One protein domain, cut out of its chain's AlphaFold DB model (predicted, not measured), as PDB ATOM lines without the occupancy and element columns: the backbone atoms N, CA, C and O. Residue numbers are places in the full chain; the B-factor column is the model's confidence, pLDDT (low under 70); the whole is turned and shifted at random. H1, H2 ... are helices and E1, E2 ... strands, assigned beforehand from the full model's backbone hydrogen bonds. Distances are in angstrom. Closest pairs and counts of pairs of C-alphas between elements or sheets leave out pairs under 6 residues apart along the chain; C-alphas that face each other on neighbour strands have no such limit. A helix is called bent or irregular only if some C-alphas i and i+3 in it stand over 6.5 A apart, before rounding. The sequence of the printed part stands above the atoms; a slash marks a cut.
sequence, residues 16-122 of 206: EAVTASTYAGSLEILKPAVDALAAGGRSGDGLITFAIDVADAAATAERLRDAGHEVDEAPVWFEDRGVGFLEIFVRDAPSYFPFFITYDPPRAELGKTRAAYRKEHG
ATOM      1  N   GLU A  16     163.599 126.483  82.204       88.94
ATOM      2  CA  GLU A  16     163.523 127.937  82.042       88.94
ATOM      3  C   GLU A  16     162.056 128.383  82.073       88.94
ATOM      4  O   GLU A  16     161.692 129.290  82.826       88.94
ATOM      5  N   ALA A  17     161.187 127.663  81.356       86.62
ATOM      6  CA  ALA A  17     159.744 127.890  81.388       86.62
ATOM      7  C   ALA A  17     159.137 127.653  82.782       86.62
ATOM      8  O   ALA A  17     158.302 128.441  83.228       86.62
ATOM      9  N   VAL A  18     159.574 126.607  83.495       86.00
ATOM     10  CA  VAL A  18     159.143 126.334  84.880       86.00
ATOM     11  C   VAL A  18     159.487 127.494  85.809       86.00
ATOM     12  O   VAL A  18     158.624 127.936  86.568       86.00
ATOM     13  N   THR A  19     160.708 128.022  85.716       88.50
ATOM     14  CA  THR A  19     161.191 129.117  86.575       88.50
ATOM     15  C   THR A  19     160.382 130.405  86.379       88.50
ATOM     16  O   THR A  19     160.257 131.210  87.299       88.50
ATOM     17  N   ALA A  20     159.793 130.599  85.197       89.06
ATOM     18  CA  ALA A  20     158.918 131.731  84.894       89.06
ATOM     19  C   ALA A  20     157.429 131.482  85.218       89.06
ATOM     20  O   ALA A  20     156.604 132.375  85.017       89.06
ATOM     21  N   SER A  21     157.059 130.281  85.672       89.75
ATOM     22  CA  SER A  21     155.666 129.885  85.907       89.75
ATOM     23  C   SER A  21     155.188 130.186  87.331       89.75
ATOM     24  O   SER A  21     155.983 130.356  88.252       89.75
ATOM     25  N   THR A  22     153.869 130.152  87.545       89.06
ATOM     26  CA  THR A  22     153.257 130.249  88.886       89.06
ATOM     27  C   THR A  22     153.706 129.124  89.831       89.06
ATOM     28  O   THR A  22     153.621 129.277  91.042       89.06
ATOM     29  N   TYR A  23     154.218 128.010  89.297       88.81
ATOM     30  CA  TYR A  23     154.686 126.853  90.069       88.81
ATOM     31  C   TYR A  23     156.179 126.912  90.424       88.81
ATOM     32  O   TYR A  23     156.703 125.960  91.000       88.81
ATOM     33  N   ALA A  24     156.890 127.988  90.061       89.88
ATOM     34  CA  ALA A  24     158.346 128.060  90.188       89.88
ATOM     35  C   ALA A  24     158.840 127.761  91.613       89.88
ATOM     36  O   ALA A  24     159.797 127.012  91.771       89.88
ATOM     37  N   GLY A  25     158.163 128.290  92.640       90.38
ATOM     38  CA  GLY A  25     158.531 128.062  94.042       90.38
ATOM     39  C   GLY A  25     158.495 126.582  94.427       90.38
ATOM     40  O   GLY A  25     159.505 126.030  94.855       90.38
ATOM     41  N   SER A  26     157.362 125.918  94.204       90.25
ATOM     42  CA  SER A  26     157.180 124.494  94.508       90.25
ATOM     43  C   SER A  26     158.129 123.600  93.712       90.25
ATOM     44  O   SER A  26     158.727 122.664  94.245       90.25
ATOM     45  N   LEU A  27     158.306 123.890  92.421       90.75
ATOM     46  CA  LEU A  27     159.142 123.070  91.548       90.75
ATOM     47  C   LEU A  27     160.637 123.252  91.816       90.75
ATOM     48  O   LEU A  27     161.380 122.290  91.646       90.75
ATOM     49  N   GLU A  28     161.081 124.417  92.290       92.44
ATOM     50  CA  GLU A  28     162.462 124.610  92.749       92.44
ATOM     51  C   GLU A  28     162.761 123.738  93.980       92.44
ATOM     52  O   GLU A  28     163.813 123.103  94.059       92.44
ATOM     53  N   ILE A  29     161.804 123.618  94.906       92.00
ATOM     54  CA  ILE A  29     161.927 122.749  96.088       92.00
ATOM     55  C   ILE A  29     162.037 121.276  95.668       92.00
ATOM     56  O   ILE A  29     162.874 120.547  96.214       92.00
ATOM     57  N   LEU A  30     161.226 120.848  94.695       91.38
ATOM     58  CA  LEU A  30     161.177 119.472  94.180       91.38
ATOM     59  C   LEU A  30     162.283 119.140  93.172       91.38
ATOM     60  O   LEU A  30     162.530 117.961  92.897       91.38
ATOM     61  N   LYS A  31     162.974 120.149  92.635       91.38
ATOM     62  CA  LYS A  31     163.982 119.999  91.584       91.38
ATOM     63  C   LYS A  31     165.028 118.915  91.871       91.38
ATOM     64  O   LYS A  31     165.267 118.110  90.969       91.38
ATOM     65  N   PRO A  32     165.607 118.794  93.084       90.50
ATOM     66  CA  PRO A  32     166.572 117.733  93.366       90.50
ATOM     67  C   PRO A  32     166.002 116.322  93.173       90.50
ATOM     68  O   PRO A  32     166.707 115.437  92.692       90.50
ATOM     69  N   ALA A  33     164.729 116.106  93.512       89.69
ATOM     70  CA  ALA A  33     164.077 114.811  93.355       89.69
ATOM     71  C   ALA A  33     163.745 114.516  91.880       89.69
ATOM     72  O   ALA A  33     163.939 113.388  91.427       89.69
ATOM     73  N   VAL A  34     163.339 115.535  91.111       89.62
ATOM     74  CA  VAL A  34     163.162 115.434  89.648       89.62
ATOM     75  C   VAL A  34     164.490 115.090  88.962       89.62
ATOM     76  O   VAL A  34     164.556 114.169  88.149       89.62
ATOM     77  N   ASP A  35     165.568 115.790  89.317       89.06
ATOM     78  CA  ASP A  35     166.896 115.566  88.739       89.06
ATOM     79  C   ASP A  35     167.438 114.167  89.107       89.06
ATOM     80  O   ASP A  35     168.046 113.493  88.271       89.06
ATOM     81  N   ALA A  36     167.172 113.681  90.328       86.69
ATOM     82  CA  ALA A  36     167.528 112.324  90.749       86.69
ATOM     83  C   ALA A  36     166.778 111.244  89.952       86.69
ATOM     84  O   ALA A  36     167.383 110.243  89.561       86.69
ATOM     85  N   LEU A  37     165.490 111.457  89.665       85.00
ATOM     86  CA  LEU A  37     164.687 110.557  88.840       85.00
ATOM     87  C   LEU A  37     165.239 110.472  87.407       85.00
ATOM     88  O   LEU A  37     165.412 109.378  86.867       85.00
ATOM     89  N   ALA A  38     165.614 111.617  86.828       82.88
ATOM     90  CA  ALA A  38     166.245 111.687  85.511       82.88
ATOM     91  C   ALA A  38     167.616 110.983  85.467       82.88
ATOM     92  O   ALA A  38     167.938 110.301  84.491       82.88
ATOM     93  N   ALA A  39     168.419 111.107  86.528       81.38
ATOM     94  CA  ALA A  39     169.743 110.489  86.621       81.38
ATOM     95  C   ALA A  39     169.705 108.976  86.930       81.38
ATOM     96  O   ALA A  39     170.642 108.256  86.581       81.38
ATOM     97  N   GLY A  40     168.635 108.483  87.566       67.62
ATOM     98  CA  GLY A  40     168.500 107.119  88.098       67.62
ATOM     99  C   GLY A  40     168.348 105.991  87.069       67.62
ATOM    100  O   GLY A  40     168.281 104.826  87.453       67.62
ATOM    101  N   GLY A  41     168.322 106.303  85.769       58.44
ATOM    102  CA  GLY A  41     168.406 105.300  84.708       58.44
ATOM    103  C   GLY A  41     167.176 104.397  84.590       58.44
ATOM    104  O   GLY A  41     167.298 103.189  84.721       58.44
ATOM    105  N   ARG A  42     166.013 104.985  84.290       52.69
ATOM    106  CA  ARG A  42     164.813 104.383  83.670       52.69
ATOM    107  C   ARG A  42     163.951 105.551  83.182       52.69
ATOM    108  O   ARG A  42     163.269 106.149  83.995       52.69
ATOM    109  N   SER A  43     164.117 105.950  81.916       64.25
ATOM    110  CA  SER A  43     163.358 107.004  81.193       64.25
ATOM    111  C   SER A  43     163.142 108.390  81.848       64.25
ATOM    112  O   SER A  43     162.671 109.285  81.159       64.25
ATOM    113  N   GLY A  44     163.571 108.620  83.094       75.94
ATOM    114  CA  GLY A  44     163.198 109.790  83.891       75.94
ATOM    115  C   GLY A  44     161.788 109.703  84.486       75.94
ATOM    116  O   GLY A  44     161.289 110.716  84.964       75.94
ATOM    117  N   ASP A  45     161.165 108.518  84.469       85.12
ATOM    118  CA  ASP A  45     159.776 108.318  84.890       85.12
ATOM    119  C   ASP A  45     159.688 107.667  86.278       85.12
ATOM    120  O   ASP A  45     160.476 106.780  86.618       85.12
ATOM    121  N   GLY A  46     158.691 108.075  87.064       89.50
ATOM    122  CA  GLY A  46     158.394 107.502  88.375       89.50
ATOM    123  C   GLY A  46     157.668 108.476  89.300       89.50
ATOM    124  O   GLY A  46     157.360 109.608  88.928       89.50
ATOM    125  N   LEU A  47     157.381 108.016  90.519       91.94
ATOM    126  CA  LEU A  47     156.776 108.844  91.560       91.94
ATOM    127  C   LEU A  47     157.852 109.624  92.321       91.94
ATOM    128  O   LEU A  47     158.934 109.107  92.593       91.94
ATOM    129  N   ILE A  48     157.529 110.866  92.683       91.81
ATOM    130  CA  ILE A  48     158.447 111.766  93.393       91.81
ATOM    131  C   ILE A  48     158.010 111.945  94.842       91.81
ATOM    132  O   ILE A  48     158.787 111.679  95.747       91.81
ATOM    133  N   THR A  49     156.774 112.387  95.051       94.88
ATOM    134  CA  THR A  49     156.172 112.693  96.355       94.88
ATOM    135  C   THR A  49     154.643 112.586  96.228       94.88
ATOM    136  O   THR A  49     154.128 112.223  95.167       94.88
ATOM    137  N   PHE A  50     153.913 112.889  97.295       95.62
ATOM    138  CA  PHE A  50     152.458 112.970  97.339       95.62
ATOM    139  C   PHE A  50     152.014 114.171  98.184       95.62
ATOM    140  O   PHE A  50     152.790 114.711  98.966       95.62
ATOM    141  N   ALA A  51     150.761 114.590  98.031       95.31
ATOM    142  CA  ALA A  51     150.195 115.696  98.797       95.31
ATOM    143  C   ALA A  51     149.221 115.180  99.862       95.31
ATOM    144  O   ALA A  51     148.446 114.254  99.601       95.31
ATOM    145  N   ILE A  52     149.218 115.808 101.039       95.31
ATOM    146  CA  ILE A  52     148.167 115.638 102.049       95.31
ATOM    147  C   ILE A  52     147.347 116.928 102.104       95.31
ATOM    148  O   ILE A  52     147.864 117.977 102.489       95.31
ATOM    149  N   ASP A  53     146.069 116.838 101.731       93.75
ATOM    150  CA  ASP A  53     145.114 117.939 101.883       93.75
ATOM    151  C   ASP A  53     144.834 118.176 103.372       93.75
ATOM    152  O   ASP A  53     144.442 117.259 104.104       93.75
ATOM    153  N   VAL A  54     145.071 119.401 103.829       94.31
ATOM    154  CA  VAL A  54     144.868 119.831 105.212       94.31
ATOM    155  C   VAL A  54     143.934 121.030 105.253       94.31
ATOM    156  O   VAL A  54     143.889 121.851 104.339       94.31
ATOM    157  N   ALA A  55     143.199 121.158 106.356       92.31
ATOM    158  CA  ALA A  55     142.253 122.257 106.529       92.31
ATOM    159  C   ALA A  55     142.933 123.638 106.535       92.31
ATOM    160  O   ALA A  55     142.328 124.610 106.092       92.31
ATOM    161  N   ASP A  56     144.165 123.712 107.051       95.81
ATOM    162  CA  ASP A  56     144.952 124.943 107.133       95.81
ATOM    163  C   ASP A  56     146.456 124.628 107.038       95.81
ATOM    164  O   ASP A  56     147.091 124.125 107.975       95.81
ATOM    165  N   ALA A  57     147.020 124.898 105.866       97.62
ATOM    166  CA  ALA A  57     148.430 124.730 105.555       97.62
ATOM    167  C   ALA A  57     149.321 125.670 106.383       97.62
ATOM    168  O   ALA A  57     150.368 125.242 106.864       97.62
ATOM    169  N   ALA A  58     148.898 126.910 106.639       97.88
ATOM    170  CA  ALA A  58     149.686 127.856 107.427       97.88
ATOM    171  C   ALA A  58     149.791 127.398 108.890       97.88
ATOM    172  O   ALA A  58     150.891 127.314 109.437       97.88
ATOM    173  N   ALA A  59     148.674 126.977 109.491       98.06
ATOM    174  CA  ALA A  59     148.679 126.397 110.835       98.06
ATOM    175  C   ALA A  59     149.500 125.095 110.901       98.06
ATOM    176  O   ALA A  59     150.151 124.798 111.906       98.06
ATOM    177  N   THR A  60     149.503 124.312 109.816       98.25
ATOM    178  CA  THR A  60     150.349 123.116 109.701       98.25
ATOM    179  C   THR A  60     151.833 123.482 109.689       98.25
ATOM    180  O   THR A  60     152.611 122.846 110.400       98.25
ATOM    181  N   ALA A  61     152.225 124.523 108.952       98.50
ATOM    182  CA  ALA A  61     153.594 125.026 108.919       98.50
ATOM    183  C   ALA A  61     154.056 125.531 110.292       98.50
ATOM    184  O   ALA A  61     155.154 125.188 110.728       98.50
ATOM    185  N   GLU A  62     153.218 126.295 110.996       98.44
ATOM    186  CA  GLU A  62     153.498 126.760 112.362       98.44
ATOM    187  C   GLU A  62     153.737 125.584 113.314       98.44
ATOM    188  O   GLU A  62     154.783 125.523 113.959       98.44
ATOM    189  N   ARG A  63     152.838 124.590 113.327       98.19
ATOM    190  CA  ARG A  63     152.993 123.383 114.155       98.19
ATOM    191  C   ARG A  63     154.303 122.645 113.868       98.19
ATOM    192  O   ARG A  63     154.952 122.172 114.797       98.19
ATOM    193  N   LEU A  64     154.670 122.502 112.595       98.44
ATOM    194  CA  LEU A  64     155.892 121.800 112.191       98.44
ATOM    195  C   LEU A  64     157.150 122.568 112.621       98.44
ATOM    196  O   LEU A  64     158.080 121.961 113.149       98.44
ATOM    197  N   ARG A  65     157.158 123.897 112.477       98.56
ATOM    198  CA  ARG A  65     158.255 124.752 112.962       98.56
ATOM    199  C   ARG A  65     158.388 124.709 114.480       98.56
ATOM    200  O   ARG A  65     159.503 124.600 114.982       98.56
ATOM    201  N   ASP A  66     157.273 124.733 115.206       98.31
ATOM    202  CA  ASP A  66     157.256 124.607 116.668       98.31
ATOM    203  C   ASP A  66     157.800 123.249 117.141       98.31
ATOM    204  O   ASP A  66     158.400 123.154 118.213       98.31
ATOM    205  N   ALA A  67     157.637 122.201 116.326       97.69
ATOM    206  CA  ALA A  67     158.235 120.885 116.542       97.69
ATOM    207  C   ALA A  67     159.724 120.804 116.136       97.69
ATOM    208  O   ALA A  67     160.372 119.797 116.412       97.69
ATOM    209  N   GLY A  68     160.285 121.863 115.541       98.06
ATOM    210  CA  GLY A  68     161.698 121.967 115.172       98.06
ATOM    211  C   GLY A  68     162.031 121.597 113.726       98.06
ATOM    212  O   GLY A  68     163.215 121.489 113.415       98.06
ATOM    213  N   HIS A  69     161.031 121.418 112.857       98.19
ATOM    214  CA  HIS A  69     161.245 121.088 111.446       98.19
ATOM    215  C   HIS A  69     161.587 122.306 110.584       98.19
ATOM    216  O   HIS A  69     161.172 123.438 110.859       98.19
ATOM    217  N   GLU A  70     162.299 122.054 109.486       97.81
ATOM    218  CA  GLU A  70     162.585 123.050 108.456       97.81
ATOM    219  C   GLU A  70     161.450 123.060 107.428       97.81
ATOM    220  O   GLU A  70     161.176 122.049 106.782       97.81
ATOM    221  N   VAL A  71     160.773 124.203 107.278       97.94
ATOM    222  CA  VAL A  71     159.534 124.298 106.492       97.94
ATOM    223  C   VAL A  71     159.583 125.431 105.473       97.94
ATOM    224  O   VAL A  71     159.684 126.600 105.862       97.94
ATOM    225  N   ASP A  72     159.389 125.081 104.202       97.50
ATOM    226  CA  ASP A  72     159.198 126.021 103.097       97.50
ATOM    227  C   ASP A  72     157.709 126.176 102.759       97.50
ATOM    228  O   ASP A  72     156.964 125.197 102.688       97.50
ATOM    229  N   GLU A  73     157.289 127.418 102.520       97.31
ATOM    230  CA  GLU A  73     155.945 127.767 102.052       97.31
ATOM    231  C   GLU A  73     155.999 128.152 100.574       97.31
ATOM    232  O   GLU A  73     156.764 129.037 100.184       97.31
ATOM    233  N   ALA A  74     155.158 127.526  99.756       96.69
ATOM    234  CA  ALA A  74     155.032 127.817  98.335       96.69
ATOM    235  C   ALA A  74     153.571 128.175  98.001       96.69
ATOM    236  O   ALA A  74     152.752 127.291  97.732       96.69
ATOM    237  N   PRO A  75     153.200 129.467  98.054       95.81
ATOM    238  CA  PRO A  75     151.885 129.911  97.618       95.81
ATOM    239  C   PRO A  75     151.798 129.920  96.089       95.81
ATOM    240  O   PRO A  75     152.677 130.445  95.404       95.81
ATOM    241  N   VAL A  76     150.694 129.407  95.553       94.00
ATOM    242  CA  VAL A  76     150.382 129.406  94.121       94.00
ATOM    243  C   VAL A  76     149.010 130.033  93.918       94.00
ATOM    244  O   VAL A  76     148.028 129.626  94.536       94.00
ATOM    245  N   TRP A  77     148.925 131.023  93.028       93.75
ATOM    246  CA  TRP A  77     147.680 131.737  92.754       93.75
ATOM    247  C   TRP A  77     147.479 131.997  91.258       93.75
ATOM    248  O   TRP A  77     148.361 132.526  90.578       93.75
ATOM    249  N   PHE A  78     146.303 131.635  90.746       91.06
ATOM    250  CA  PHE A  78     145.890 131.830  89.356       91.06
ATOM    251  C   PHE A  78     144.879 132.974  89.272       91.06
ATOM    252  O   PHE A  78     143.669 132.759  89.384       91.06
ATOM    253  N   GLU A  79     145.376 134.194  89.054       89.31
ATOM    254  CA  GLU A  79     144.556 135.416  89.002       89.31
ATOM    255  C   GLU A  79     143.409 135.338  87.983       89.31
ATOM    256  O   GLU A  79     142.310 135.825  88.232       89.31
ATOM    257  N   ASP A  80     143.635 134.691  86.837       88.12
ATOM    258  CA  ASP A  80     142.645 134.529  85.767       88.12
ATOM    259  C   ASP A  80     141.476 133.613  86.155       88.12
ATOM    260  O   ASP A  80     140.401 133.680  85.554       88.12
ATOM    261  N   ARG A  81     141.681 132.757  87.158       85.25
ATOM    262  CA  ARG A  81     140.716 131.751  87.611       85.25
ATOM    263  C   ARG A  81     140.167 132.041  89.001       85.25
ATOM    264  O   ARG A  81     139.157 131.444  89.360       85.25
ATOM    265  N   GLY A  82     140.807 132.933  89.759       89.56
ATOM    266  CA  GLY A  82     140.466 133.199  91.154       89.56
ATOM    267  C   GLY A  82     140.581 131.945  92.019       89.56
ATOM    268  O   GLY A  82     139.721 131.709  92.862       89.56
ATOM    269  N   VAL A  83     141.584 131.106  91.739       91.88
ATOM    270  CA  VAL A  83     141.863 129.885  92.499       91.88
ATOM    271  C   VAL A  83     143.347 129.798  92.818       91.88
ATOM    272  O   VAL A  83     144.185 130.259  92.041       91.88
ATOM    273  N   GLY A  84     143.683 129.134  93.910       93.75
ATOM    274  CA  GLY A  84     145.058 128.872  94.290       93.75
ATOM    275  C   GLY A  84     145.162 127.835  95.391       93.75
ATOM    276  O   GLY A  84     144.194 127.153  95.738       93.75
ATOM    277  N   PHE A  85     146.371 127.693  95.903       95.69
ATOM    278  CA  PHE A  85     146.679 126.805  97.007       95.69
ATOM    279  C   PHE A  85     147.977 127.229  97.690       95.69
ATOM    280  O   PHE A  85     148.815 127.921  97.109       95.69
ATOM    281  N   LEU A  86     148.129 126.807  98.939       97.62
ATOM    282  CA  LEU A  86     149.361 126.943  99.705       97.62
ATOM    283  C   LEU A  86     149.945 125.556  99.935       97.62
ATOM    284  O   LEU A  86     149.261 124.703 100.497       97.62
ATOM    285  N   GLU A  87     151.194 125.355  99.522       97.69
ATOM    286  CA  GLU A  87     151.947 124.121  99.752       97.69
ATOM    287  C   GLU A  87     153.020 124.319 100.821       97.69
ATOM    288  O   GLU A  87     153.714 125.337 100.847       97.69
ATOM    289  N   ILE A  88     153.166 123.319 101.686       98.31
ATOM    290  CA  ILE A  88     154.089 123.303 102.820       98.31
ATOM    291  C   ILE A  88     155.016 122.106 102.681       98.31
ATOM    292  O   ILE A  88     154.578 120.958 102.799       98.31
ATOM    293  N   PHE A  89     156.300 122.368 102.472       97.62
ATOM    294  CA  PHE A  89     157.321 121.341 102.294       97.62
ATOM    295  C   PHE A  89     158.178 121.208 103.550       97.62
ATOM    296  O   PHE A  89     158.633 122.211 104.093       97.62
ATOM    297  N   VAL A  90     158.437 119.970 103.977       97.31
ATOM    298  CA  VAL A  90     159.344 119.660 105.094       97.31
ATOM    299  C   VAL A  90     160.715 119.294 104.528       97.31
ATOM    300  O   VAL A  90     160.843 118.317 103.790       97.31
ATOM    301  N   ARG A  91     161.740 120.093 104.829       94.50
ATOM    302  CA  ARG A  91     163.073 120.010 104.202       94.50
ATOM    303  C   ARG A  91     164.010 119.022 104.879       94.50
ATOM    304  O   ARG A  91     164.915 118.501 104.231       94.50
ATOM    305  N   ASP A  92     163.767 118.734 106.148       95.38
ATOM    306  CA  ASP A  92     164.502 117.771 106.964       95.38
ATOM    307  C   ASP A  92     163.866 116.365 106.964       95.38
ATOM    308  O   ASP A  92     164.268 115.499 107.740       95.38
ATOM    309  N   ALA A  93     162.914 116.107 106.058       95.00
ATOM    310  CA  ALA A  93     162.309 114.797 105.811       95.00
ATOM    311  C   ALA A  93     162.801 114.176 104.480       95.00
ATOM    312  O   ALA A  93     163.322 114.889 103.616       95.00
ATOM    313  N   PRO A  94     162.650 112.851 104.267       94.81
ATOM    314  CA  PRO A  94     162.973 112.234 102.979       94.81
ATOM    315  C   PRO A  94     162.214 112.897 101.821       94.81
ATOM    316  O   PRO A  94     161.035 113.189 101.943       94.81
ATOM    317  N   SER A  95     162.835 113.083 100.655       92.50
ATOM    318  CA  SER A  95     162.223 113.852  99.549       92.50
ATOM    319  C   SER A  95     160.935 113.252  98.964       92.50
ATOM    320  O   SER A  95     160.227 113.930  98.226       92.50
ATOM    321  N   TYR A  96     160.651 111.983  99.261       93.88
ATOM    322  CA  TYR A  96     159.422 111.285  98.877       93.88
ATOM    323  C   TYR A  96     158.322 111.328  99.946       93.88
ATOM    324  O   TYR A  96     157.241 110.776  99.734       93.88
ATOM    325  N   PHE A  97     158.588 111.965 101.089       96.31
ATOM    326  CA  PHE A  97     157.566 112.321 102.070       96.31
ATOM    327  C   PHE A  97     156.683 113.448 101.532       96.31
ATOM    328  O   PHE A  97     157.082 114.138 100.587       96.31
ATOM    329  N   PRO A  98     155.475 113.618 102.094       96.75
ATOM    330  CA  PRO A  98     154.507 114.515 101.508       96.75
ATOM    331  C   PRO A  98     154.829 115.979 101.760       96.75
ATOM    332  O   PRO A  98     155.488 116.340 102.736       96.75
ATOM    333  N   PHE A  99     154.238 116.817 100.920       97.00
ATOM    334  CA  PHE A  99     153.932 118.197 101.271       97.00
ATOM    335  C   PHE A  99     152.463 118.314 101.693       97.00
ATOM    336  O   PHE A  99     151.616 117.495 101.319       97.00
ATOM    337  N   PHE A 100     152.152 119.329 102.494       97.56
ATOM    338  CA  PHE A 100     150.783 119.618 102.922       97.56
ATOM    339  C   PHE A 100     150.201 120.719 102.055       97.56
ATOM    340  O   PHE A 100     150.908 121.669 101.731       97.56
ATOM    341  N   ILE A 101     148.931 120.602 101.681       96.75
ATOM    342  CA  ILE A 101     148.286 121.548 100.772       96.75
ATOM    343  C   ILE A 101     146.931 121.995 101.313       96.75
ATOM    344  O   ILE A 101     146.186 121.193 101.865       96.75
ATOM    345  N   THR A 102     146.601 123.270 101.127       96.56
ATOM    346  CA  THR A 102     145.235 123.792 101.293       96.56
ATOM    347  C   THR A 102     144.846 124.563 100.043       96.56
ATOM    348  O   THR A 102     145.625 125.380  99.557       96.56
ATOM    349  N   TYR A 103     143.639 124.316  99.531       94.12
ATOM    350  CA  TYR A 103     143.101 124.961  98.332       94.12
ATOM    351  C   TYR A 103     142.173 126.129  98.672       94.12
ATOM    352  O   TYR A 103     141.391 126.050  99.619       94.12
ATOM    353  N   ASP A 104     142.194 127.161  97.832       94.31
ATOM    354  CA  ASP A 104     141.219 128.250  97.840       94.31
ATOM    355  C   ASP A 104     140.636 128.442  96.426       94.31
ATOM    356  O   ASP A 104     141.382 128.786  95.505       94.31
ATOM    357  N   PRO A 105     139.335 128.177  96.192       92.88
ATOM    358  CA  PRO A 105     138.371 127.622  97.142       92.88
ATOM    359  C   PRO A 105     138.696 126.161  97.512       92.88
ATOM    360  O   PRO A 105     139.450 125.493  96.794       92.88
ATOM    361  N   PRO A 106     138.101 125.621  98.596       91.00
ATOM    362  CA  PRO A 106     138.379 124.267  99.064       91.00
ATOM    363  C   PRO A 106     138.227 123.198  97.981       91.00
ATOM    364  O   PRO A 106     137.393 123.296  97.071       91.00
ATOM    365  N   ARG A 107     138.987 122.109  98.121       87.25
ATOM    366  CA  ARG A 107     139.081 121.030  97.132       87.25
ATOM    367  C   ARG A 107     137.721 120.480  96.689       87.25
ATOM    368  O   ARG A 107     137.496 120.299  95.488       87.25
ATOM    369  N   ALA A 108     136.809 120.282  97.637       86.38
ATOM    370  CA  ALA A 108     135.439 119.838  97.397       86.38
ATOM    371  C   ALA A 108     134.659 120.770  96.449       86.38
ATOM    372  O   ALA A 108     133.875 120.320  95.608       86.38
ATOM    373  N   GLU A 109     134.864 122.084  96.554       89.25
ATOM    374  CA  GLU A 109     134.218 123.076  95.689       89.25
ATOM    375  C   GLU A 109     134.815 123.064  94.283       89.25
ATOM    376  O   GLU A 109     134.072 123.010  93.300       89.25
ATOM    377  N   LEU A 110     136.144 122.976  94.173       86.56
ATOM    378  CA  LEU A 110     136.820 122.759  92.890       86.56
ATOM    379  C   LEU A 110     136.361 121.453  92.218       86.56
ATOM    380  O   LEU A 110     136.254 121.376  90.991       86.56
ATOM    381  N   GLY A 111     136.084 120.408  93.003       85.38
ATOM    382  CA  GLY A 111     135.459 119.163  92.545       85.38
ATOM    383  C   GLY A 111     134.108 119.414  91.871       85.38
ATOM    384  O   GLY A 111     133.935 119.085  90.697       85.38
ATOM    385  N   LYS A 112     133.191 120.105  92.561       87.25
ATOM    386  CA  LYS A 112     131.858 120.458  92.033       87.25
ATOM    387  C   LYS A 112     131.936 121.257  90.730       87.25
ATOM    388  O   LYS A 112     131.218 120.939  89.783       87.25
ATOM    389  N   THR A 113     132.823 122.250  90.654       86.31
ATOM    390  CA  THR A 113     133.015 123.066  89.444       86.31
ATOM    391  C   THR A 113     133.489 122.218  88.263       86.31
ATOM    392  O   THR A 113     132.946 122.321  87.162       86.31
ATOM    393  N   ARG A 114     134.441 121.303  88.484       85.12
ATOM    394  CA  ARG A 114     134.905 120.379  87.435       85.12
ATOM    395  C   ARG A 114     133.834 119.373  87.022       85.12
ATOM    396  O   ARG A 114     133.731 119.064  85.838       85.12
ATOM    397  N   ALA A 115     133.024 118.883  87.960       84.75
ATOM    398  CA  ALA A 115     131.891 118.012  87.656       84.75
ATOM    399  C   ALA A 115     130.871 118.702  86.745       84.75
ATOM    400  O   ALA A 115     130.421 118.118  85.756       84.75
ATOM    401  N   ALA A 116     130.537 119.957  87.056       87.69
ATOM    402  CA  ALA A 116     129.634 120.770  86.252       87.69
ATOM    403  C   ALA A 116     130.190 120.990  84.839       87.69
ATOM    404  O   ALA A 116     129.481 120.726  83.869       87.69
ATOM    405  N   TYR A 117     131.471 121.356  84.727       87.81
ATOM    406  CA  TYR A 117     132.157 121.517  83.443       87.81
ATOM    407  C   TYR A 117     132.109 120.237  82.600       87.81
ATOM    408  O   TYR A 117     131.701 120.259  81.442       87.81
ATOM    409  N   ARG A 118     132.453 119.080  83.184       88.88
ATOM    410  CA  ARG A 118     132.387 117.794  82.471       88.88
ATOM    411  C   ARG A 118     130.984 117.508  81.944       88.88
ATOM    412  O   ARG A 118     130.837 117.113  80.793       88.88
ATOM    413  N   LYS A 119     129.961 117.740  82.768       87.75
ATOM    414  CA  LYS A 119     128.559 117.541  82.386       87.75
ATOM    415  C   LYS A 119     128.135 118.467  81.244       87.75
ATOM    416  O   LYS A 119     127.452 118.012  80.333       87.75
ATOM    417  N   GLU A 120     128.522 119.738  81.294       93.06
ATOM    418  CA  GLU A 120     128.228 120.725  80.248       93.06
ATOM    419  C   GLU A 120     128.880 120.356  78.911       93.06
ATOM    420  O   GLU A 120     128.262 120.490  77.856       93.06
ATOM    421  N   HIS A 121     130.099 119.821  78.962       91.44
ATOM    422  CA  HIS A 121     130.889 119.481  77.781       91.44
ATOM    423  C   HIS A 121     130.785 118.012  77.343       91.44
ATOM    424  O   HIS A 121     131.512 117.595  76.444       91.44
ATOM    425  N   GLY A 122     129.891 117.220  77.947       89.62
ATOM    426  CA  GLY A 122     129.702 115.808  77.592       89.62
ATOM    427  C   GLY A 122     130.945 114.938  77.812       89.62
ATOM    428  O   GLY A 122     131.135 113.953  77.104       89.62
TER     429      GLY A 122
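Overview. This is residues 16 to 122 of the 206 residues of the protein "Glyoxalase-like_dom domain-containing protein" of Gordonia iterans (UniProt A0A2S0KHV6). A twisted four-stranded sheet makes the core, with helix H3 lying along one face and helix H2 standing up from the other, so that only the first part of H2, residues 24 to 30, is near the strands. The last helix, H4, leaves one end of E4 as an arm whose residues 111 to 122 stick out free, and the short H1 makes a corner with the start of H2. The printed part has 107 residues, with four named helices and four named strands in the order H1, H2, E1, H3, E2, E3, E4, H4; the sheet is mixed, in the order E1, E4, E3, E2, and the class is mixed, helices and strands. The whole is only just loose, close to compact, with a radius of gyration of the C-alphas of 15.9 A and spans of 43 by 40 by 23 A.

Along the chain. The sheet holds E2, residues 71 to 78, 23.2 A long; E3, residues 83 to 90, 23.8 A long; E4, residues 99 to 104, 16.6 A long; and E1, residues 51 to 53, 6.4 A long. E2 begins at C-alpha 71, at (159.534, 124.298, 106.492). H3 is residues 57 to 66, 14.2 A long, and H2 is residues 24 to 39, 21.2 A long. H1 is residues 16 to 19, 5.2 A long, with C-alpha 16 at (163.523, 127.937, 82.042). H4 is residues 107 to 120, 20.1 A long, and ends with C-alpha 120 at (128.228, 120.725, 80.248).

Arrangement. The edge strands of the sheet are E1 and E2. E2, E3 and E4 form a meander, each strand the antiparallel neighbour of the one before, and both E2 and E3 and E3 and E4 are hairpins. Between E2 and E3, N 74 and O 87 are 2.8 A apart, within hydrogen-bond range; between E3 and E4, N 88 and O 100 are 2.8 A apart. E1 is parallel to E4, at 46 degrees, with N 52 and O 99 at 2.9 A. E1, H3 and E2 form a split strand-helix-strand unit, a helix between two strands that are not neighbours in the sheet, with E4 and E3 between them, and its crossover is right-handed. H3 is on the sheet at a height of 8.8 A and runs along the strands, at 14 degrees to E3 on the local plane; the closest C-alphas of H3 and E4 are those of Ala 57 and Thr 102, 5.4 A apart. H2 is on the opposite face, which gives three layers, helices on both faces of a sheet. H2 stands up from the sheet, its line rising 45 degrees; the closest C-alphas of H2 and E2 are those of Ser 26 and Ala 74, 5.5 A apart. H2 is irregular, with C-alphas 29 and 32 at 7.4 A, and has a kink of 51 degrees near residue 31. H1 and H2 touch only at the corner, with the C-alphas of Val 18 and Ala 24 at 5.6 A. H4 only grazes the sheet, with residues 107 to 110. In H3 and H4 every O i to N i+4 pair is within hydrogen-bond range, in H2 10 of 12 are, and H1 is too short for such a pair.

Size, cuts and confidence. The C-alphas of Gly 68 and Gly 122, the two farthest apart, are 49.7 A from each other. Without residues 111 to 122 the body spans 39 by 37 by 23 A. The printed part has no cut. The link from H2 to E1 is long, with 11 residues. The mean pLDDT of the printed part is 91.1, and residues 40 to 43 are under 70.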